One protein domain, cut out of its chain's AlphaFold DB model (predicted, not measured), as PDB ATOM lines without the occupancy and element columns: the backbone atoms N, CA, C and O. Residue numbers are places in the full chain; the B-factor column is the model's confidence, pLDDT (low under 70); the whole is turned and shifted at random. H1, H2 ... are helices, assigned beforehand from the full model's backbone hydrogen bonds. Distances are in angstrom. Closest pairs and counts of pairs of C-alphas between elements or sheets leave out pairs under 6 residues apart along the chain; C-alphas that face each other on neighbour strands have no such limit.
ATOM      1  N   VAL A  45      82.567  99.710 144.477       89.81
ATOM      2  CA  VAL A  45      83.997  99.989 144.268       89.81
ATOM      3  C   VAL A  45      84.491 101.201 145.076       89.81
ATOM      4  O   VAL A  45      85.554 101.130 145.679       89.81
ATOM      5  N   VAL A  46      83.721 102.291 145.146       91.12
ATOM      6  CA  VAL A  46      84.084 103.510 145.896       91.12
ATOM      7  C   VAL A  46      84.074 103.251 147.402       91.12
ATOM      8  O   VAL A  46      85.000 103.660 148.098       91.12
ATOM      9  N   VAL A  47      83.071 102.518 147.897       91.62
ATOM     10  CA  VAL A  47      82.973 102.140 149.318       91.62
ATOM     11  C   VAL A  47      84.164 101.278 149.728       91.62
ATOM     12  O   VAL A  47      84.828 101.559 150.723       91.62
ATOM     13  N   TRP A  48      84.468 100.251 148.934       90.50
ATOM     14  CA  TRP A  48      85.587  99.354 149.201       90.50
ATOM     15  C   TRP A  48      86.946 100.055 149.116       90.50
ATOM     16  O   TRP A  48      87.782  99.834 149.986       90.50
ATOM     17  N   ASN A  49      87.144 100.949 148.144       93.25
ATOM     18  CA  ASN A  49      88.344 101.784 148.071       93.25
ATOM     19  C   ASN A  49      88.483 102.695 149.305       93.25
ATOM     20  O   ASN A  49      89.575 102.866 149.834       93.25
ATOM     21  N   GLY A  50      87.375 103.247 149.810       93.50
ATOM     22  CA  GLY A  50      87.376 104.024 151.051       93.50
ATOM     23  C   GLY A  50      87.843 103.210 152.261       93.50
ATOM     24  O   GLY A  50      88.687 103.676 153.025       93.50
ATOM     25  N   ILE A  51      87.342 101.977 152.405       94.31
ATOM     26  CA  ILE A  51      87.746 101.055 153.479       94.31
ATOM     27  C   ILE A  51      89.224 100.671 153.338       94.31
ATOM     28  O   ILE A  51      89.954 100.671 154.327       94.31
ATOM     29  N   GLU A  52      89.686 100.376 152.125       93.56
ATOM     30  CA  GLU A  52      91.081 100.002 151.896       93.56
ATOM     31  C   GLU A  52      92.041 101.157 152.190       93.56
ATOM     32  O   GLU A  52      93.032 100.970 152.894       93.56
ATOM     33  N   LEU A  53      91.729 102.372 151.733       94.25
ATOM     34  CA  LEU A  53      92.534 103.553 152.045       94.25
ATOM     35  C   LEU A  53      92.568 103.844 153.546       94.25
ATOM     36  O   LEU A  53      93.590 104.313 154.048       94.25
ATOM     37  N   GLN A  54      91.486 103.555 154.272       94.69
ATOM     38  CA  GLN A  54      91.499 103.647 155.726       94.69
ATOM     39  C   GLN A  54      92.432 102.593 156.340       94.69
ATOM     40  O   GLN A  54      93.298 102.949 157.133       94.69
ATOM     41  N   ALA A  55      92.361 101.337 155.892       93.25
ATOM     42  CA  ALA A  55      93.259 100.277 156.354       93.25
ATOM     43  C   ALA A  55      94.741 100.584 156.063       93.25
ATOM     44  O   ALA A  55      95.614 100.311 156.886       93.25
ATOM     45  N   VAL A  56      95.050 101.200 154.919       93.62
ATOM     46  CA  VAL A  56      96.406 101.662 154.579       93.62
ATOM     47  C   VAL A  56      96.894 102.726 155.564       93.62
ATOM     48  O   VAL A  56      98.049 102.685 155.990       93.62
ATOM     49  N   ARG A  57      96.031 103.677 155.937       92.88
ATOM     50  CA  ARG A  57      96.366 104.725 156.915       92.88
ATOM     51  C   ARG A  57      96.611 104.140 158.299       92.88
ATOM     52  O   ARG A  57      97.558 104.551 158.959       92.88
ATOM     53  N   ASP A  58      95.805 103.160 158.693       95.50
ATOM     54  CA  ASP A  58      95.918 102.506 159.997       95.50
ATOM     55  C   ASP A  58      97.181 101.629 160.093       95.50
ATOM     56  O   ASP A  58      97.789 101.514 161.154       95.50
ATOM     57  N   THR A  59      97.601 101.021 158.979       92.19
ATOM     58  CA  THR A  59      98.775 100.128 158.920       92.19
ATOM     59  C   THR A  59     100.094 100.850 158.646       92.19
ATOM     60  O   THR A  59     101.154 100.302 158.946       92.19
ATOM     61  N   GLY A  60     100.066 102.061 158.075       90.25
ATOM     62  CA  GLY A  60     101.271 102.850 157.797       90.25
ATOM     63  C   GLY A  60     102.203 102.221 156.751       90.25
ATOM     64  O   GLY A  60     103.423 102.353 156.846       90.25
ATOM     65  N   MET A  61     101.653 101.505 155.766       87.06
ATOM     66  CA  MET A  61     102.443 100.817 154.738       87.06
ATOM     67  C   MET A  61     103.205 101.792 153.826       87.06
ATOM     68  O   MET A  61     102.689 102.827 153.404       87.06
ATOM     69  N   GLY A  62     104.438 101.419 153.460       91.81
ATOM     70  CA  GLY A  62     105.248 102.186 152.515       91.81
ATOM     71  C   GLY A  62     104.622 102.250 151.108       91.81
ATOM     72  O   GLY A  62     103.901 101.328 150.715       91.81
ATOM     73  N   PRO A  63     104.941 103.281 150.299       91.31
ATOM     74  CA  PRO A  63     104.293 103.532 149.006       91.31
ATOM     75  C   PRO A  63     104.185 102.328 148.044       91.31
ATOM     76  O   PRO A  63     103.099 102.112 147.502       91.31
ATOM     77  N   PRO A  64     105.225 101.489 147.836       94.31
ATOM     78  CA  PRO A  64     105.112 100.346 146.925       94.31
ATOM     79  C   PRO A  64     104.274  99.192 147.497       94.31
ATOM     80  O   PRO A  64     103.652  98.452 146.736       94.31
ATOM     81  N   MET A  65     104.235  99.032 148.824       95.12
ATOM     82  CA  MET A  65     103.414  97.999 149.468       95.12
ATOM     83  C   MET A  65     101.935  98.355 149.386       95.12
ATOM     84  O   MET A  65     101.128  97.513 149.000       95.12
ATOM     85  N   THR A  66     101.600  99.620 149.635       95.94
ATOM     86  CA  THR A  66     100.249 100.154 149.443       95.94
ATOM     87  C   THR A  66      99.765  99.962 148.009       95.94
ATOM     88  O   THR A  66      98.673  99.441 147.796       95.94
ATOM     89  N   ALA A  67     100.588 100.312 147.015       94.75
ATOM     90  CA  ALA A  67     100.227 100.134 145.609       94.75
ATOM     91  C   ALA A  67      99.954  98.661 145.258       94.75
ATOM     92  O   ALA A  67      99.008  98.359 144.530       94.75
ATOM     93  N   ARG A  68     100.750  97.730 145.802       93.94
ATOM     94  CA  ARG A  68     100.539  96.291 145.603       93.94
ATOM     95  C   ARG A  68      99.243  95.803 146.253       93.94
ATOM     96  O   ARG A  68      98.533  95.025 145.622       93.94
ATOM     97  N   ALA A  69      98.943  96.240 147.476       93.62
ATOM     98  CA  ALA A  69      97.713  95.867 148.176       93.62
ATOM     99  C   ALA A  69      96.470  96.292 147.375       93.62
ATOM    100  O   ALA A  69      95.667  95.429 147.011       93.62
ATOM    101  N   LEU A  70      96.432  97.565 146.961       93.88
ATOM    102  CA  LEU A  70      95.367  98.133 146.127       93.88
ATOM    103  C   LEU A  70      95.207  97.353 144.817       93.88
ATOM    104  O   LEU A  70      94.098  96.992 144.428       93.88
ATOM    105  N   ALA A  71      96.312  97.025 144.142       93.75
ATOM    106  CA  ALA A  71      96.260  96.257 142.900       93.75
ATOM    107  C   ALA A  71      95.637  94.862 143.096       93.75
ATOM    108  O   ALA A  71      94.801  94.443 142.292       93.75
ATOM    109  N   MET A  72      96.007  94.144 144.160       93.12
ATOM    110  CA  MET A  72      95.463  92.811 144.447       93.12
ATOM    111  C   MET A  72      93.968  92.872 144.786       93.12
ATOM    112  O   MET A  72      93.191  92.069 144.266       93.12
ATOM    113  N   MET A  73      93.561  93.844 145.601       93.81
ATOM    114  CA  MET A  73      92.165  94.080 145.977       93.81
ATOM    115  C   MET A  73      91.300  94.386 144.748       93.81
ATOM    116  O   MET A  73      90.292  93.712 144.517       93.81
ATOM    117  N   HIS A  74      91.730  95.329 143.907       93.00
ATOM    118  CA  HIS A  74      90.986  95.721 142.711       93.00
ATOM    119  C   HIS A  74      90.886  94.589 141.683       93.00
ATOM    120  O   HIS A  74      89.828  94.410 141.080       93.00
ATOM    121  N   THR A  75      91.944  93.789 141.532       92.25
ATOM    122  CA  THR A  75      91.935  92.602 140.661       92.25
ATOM    123  C   THR A  75      90.895  91.586 141.139       92.25
ATOM    124  O   THR A  75      90.061  91.136 140.357       92.25
ATOM    125  N   ALA A  76      90.870  91.283 142.440       90.25
ATOM    126  CA  ALA A  76      89.890  90.362 143.015       90.25
ATOM    127  C   ALA A  76      88.446  90.883 142.888       90.25
ATOM    128  O   ALA A  76      87.528  90.107 142.621       90.25
ATOM    129  N   MET A  77      88.230  92.193 143.046       91.38
ATOM    130  CA  MET A  77      86.906  92.798 142.853       91.38
ATOM    131  C   MET A  77      86.437  92.727 141.408       91.38
ATOM    132  O   MET A  77      85.262  92.439 141.169       91.38
ATOM    133  N   PHE A  78      87.335  92.981 140.456       89.69
ATOM    134  CA  PHE A  78      87.016  92.874 139.040       89.69
ATOM    135  C   PHE A  78      86.652  91.435 138.668       89.69
ATOM    136  O   PHE A  78      85.594  91.216 138.082       89.69
ATOM    137  N   ASP A  79      87.452  90.456 139.093       88.56
ATOM    138  CA  ASP A  79      87.189  89.038 138.823       88.56
ATOM    139  C   ASP A  79      85.856  88.571 139.434       88.56
ATOM    140  O   ASP A  79      85.117  87.811 138.809       88.56
ATOM    141  N   ALA A  80      85.489  89.072 140.618       86.94
ATOM    142  CA  ALA A  80      84.198  88.772 141.238       86.94
ATOM    143  C   ALA A  80      83.004  89.400 140.495       86.94
ATOM    144  O   ALA A  80      81.921  88.814 140.465       86.94
ATOM    145  N   TRP A  81      83.174  90.593 139.918       88.62
ATOM    146  CA  TRP A  81      82.129  91.251 139.129       88.62
ATOM    147  C   TRP A  81      81.989  90.639 137.730       88.62
ATOM    148  O   TRP A  81      80.864  90.483 137.256       88.62
ATOM    149  N   ALA A  82      83.100  90.231 137.110       88.38
ATOM    150  CA  ALA A  82      83.135  89.692 135.752       88.38
ATOM    151  C   ALA A  82      82.226  88.464 135.566       88.38
ATOM    152  O   ALA A  82      81.608  88.304 134.524       88.38
ATOM    153  N   VAL A  83      82.043  87.654 136.613       84.31
ATOM    154  CA  VAL A  83      81.093  86.522 136.667       84.31
ATOM    155  C   VAL A  83      79.661  86.935 136.287       84.31
ATOM    156  O   VAL A  83      78.923  86.154 135.685       84.31
ATOM    157  N   TYR A  84      79.239  88.150 136.638       81.94
ATOM    158  CA  TYR A  84      77.871  88.616 136.413       81.94
ATOM    159  C   TYR A  84      77.660  89.268 135.044       81.94
ATOM    160  O   TYR A  84      76.510  89.373 134.602       81.94
ATOM    161  N   ASP A  85      78.733  89.693 134.377       83.69
ATOM    162  CA  ASP A  85      78.670  90.388 133.097       83.69
ATOM    163  C   ASP A  85      78.976  89.426 131.932       83.69
ATOM    164  O   ASP A  85      79.961  88.694 131.971       83.69
ATOM    165  N   PRO A  86      78.131  89.366 130.887       80.44
ATOM    166  CA  PRO A  86      78.305  88.405 129.801       80.44
ATOM    167  C   PRO A  86      79.472  88.727 128.856       80.44
ATOM    168  O   PRO A  86      79.799  87.882 128.026       80.44
ATOM    169  N   VAL A  87      80.054  89.929 128.931       85.81
ATOM    170  CA  VAL A  87      81.148  90.381 128.054       85.81
ATOM    171  C   VAL A  87      82.475  90.467 128.815       85.81
ATOM    172  O   VAL A  87      83.539  90.356 128.207       85.81
ATOM    173  N   ALA A  88      82.438  90.646 130.134       81.62
ATOM    174  CA  ALA A  88      83.633  90.731 130.958       81.62
ATOM    175  C   ALA A  88      84.381  89.390 131.056       81.62
ATOM    176  O   ALA A  88      83.804  88.339 131.325       81.62
ATOM    177  N   VAL A  89      85.706  89.454 130.897       85.31
ATOM    178  CA  VAL A  89      86.621  88.317 131.057       85.31
ATOM    179  C   VAL A  89      87.480  88.560 132.293       85.31
ATOM    180  O   VAL A  89      88.138  89.595 132.386       85.31
ATOM    181  N   GLY A  90      87.466  87.617 133.242       83.31
ATOM    182  CA  GLY A  90      88.285  87.688 134.452       83.31
ATOM    183  C   GLY A  90      89.780  87.651 134.129       83.31
ATOM    184  O   GLY A  90      90.220  86.959 133.213       83.31
ATOM    185  N   THR A  91      90.569  88.390 134.900       82.38
ATOM    186  CA  THR A  91      92.017  88.544 134.710       82.38
ATOM    187  C   THR A  91      92.813  87.328 135.183       82.38
ATOM    188  O   THR A  91      93.737  86.908 134.490       82.38
ATOM    189  N   ILE A  92      92.458  86.743 136.334       80.81
ATOM    190  CA  ILE A  92      93.130  85.558 136.893       80.81
ATOM    191  C   ILE A  92      92.318  84.290 136.629       80.81
ATOM    192  O   ILE A  92      92.888  83.235 136.352       80.81
ATOM    193  N   LEU A  93      90.987  84.383 136.689       69.56
ATOM    194  CA  LEU A  93      90.096  83.235 136.485       69.56
ATOM    195  C   LEU A  93      89.870  82.879 135.003       69.56
ATOM    196  O   LEU A  93      89.321  81.811 134.718       69.56
ATOM    197  N   GLY A  94      90.337  83.715 134.069       63.66
ATOM    198  CA  GLY A  94      90.143  83.531 132.633       63.66
ATOM    199  C   GLY A  94      88.671  83.608 132.222       63.66
ATOM    200  O   GLY A  94      87.809  84.024 132.996       63.66
ATOM    201  N   GLU A  95      88.384  83.213 130.983       57.25
ATOM    202  CA  GLU A  95      87.054  83.153 130.365       57.25
ATOM    203  C   GLU A  95      86.107  82.169 131.072       57.25
ATOM    204  O   GLU A  95      85.777  81.094 130.583       57.25
ATOM    205  N   GLN A  96      85.643  82.550 132.259       57.81
ATOM    206  CA  GLN A  96      84.573  81.884 132.987       57.81
ATOM    207  C   GLN A  96      83.328  82.770 132.964       57.81
ATOM    208  O   GLN A  96      83.014  83.431 133.956       57.81
ATOM    209  N   PRO A  97      82.579  82.792 131.848       55.47
ATOM    210  CA  PRO A  97      81.248  83.359 131.872       55.47
ATOM    211  C   PRO A  97      80.400  82.476 132.790       55.47
ATOM    212  O   PRO A  97      80.056  81.340 132.454       55.47
TER     213      PRO A  97
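What this domain is: This is residues 45 to 97 of the 165 residues of an uncharacterized protein of Nitrospira moscoviensis (UniProt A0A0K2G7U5). Two helices, H1 and the longer H2, run opposite ways and roughly side by side, joined at one end by a tight turn, as a loose helical hairpin with few contacts between its arms. At the other end of H2, residues 83 to 97 have no named element; they loop out beyond the helix and then fold back. The printed part has 53 residues, with two named helices in the order H1, H2 and no named strand; the class is all helix. The whole is loose, with a radius of gyration of the C-alphas of 13.2 A, and flat, spanning 38 by 21 by 10 A.

Where its parts are: The printed part begins with H1, residues 45 to 59, 20.8 A from first to last C-alpha; C-alpha 45 stands at (83.997, 99.989, 144.268). H2, residues 63 to 82, is the longest helix and measures 28.5 A, from C-alpha 63 at (104.293, 103.532, 149.006) to C-alpha 82 at (83.135, 89.692, 135.752).

How they stand to each other: H1 and H2 form a helical hairpin, with a tight link of 3 residues. They only just touch, with 3 pairs of C-alphas within 8 A; the closest C-alphas are those of Val 56 and Thr 66, 6.6 A apart. Their centres are 11.6 A apart. Their lines stand at a shallow tilt of 28 degrees, opposite ways. In H1 and H2 every O i to N i+4 pair is within hydrogen-bond range.

The domain as a whole: The two C-alphas farthest apart in the domain are those of Gly 60 and Pro 86, at 39.0 A. The printed part has no cut. The C-alphas of residues 83 to 97 lie 11 to 20 A from the mean of the C-alphas. The mean pLDDT of the printed part is 87.5, and residues 93 to 97 are under 70.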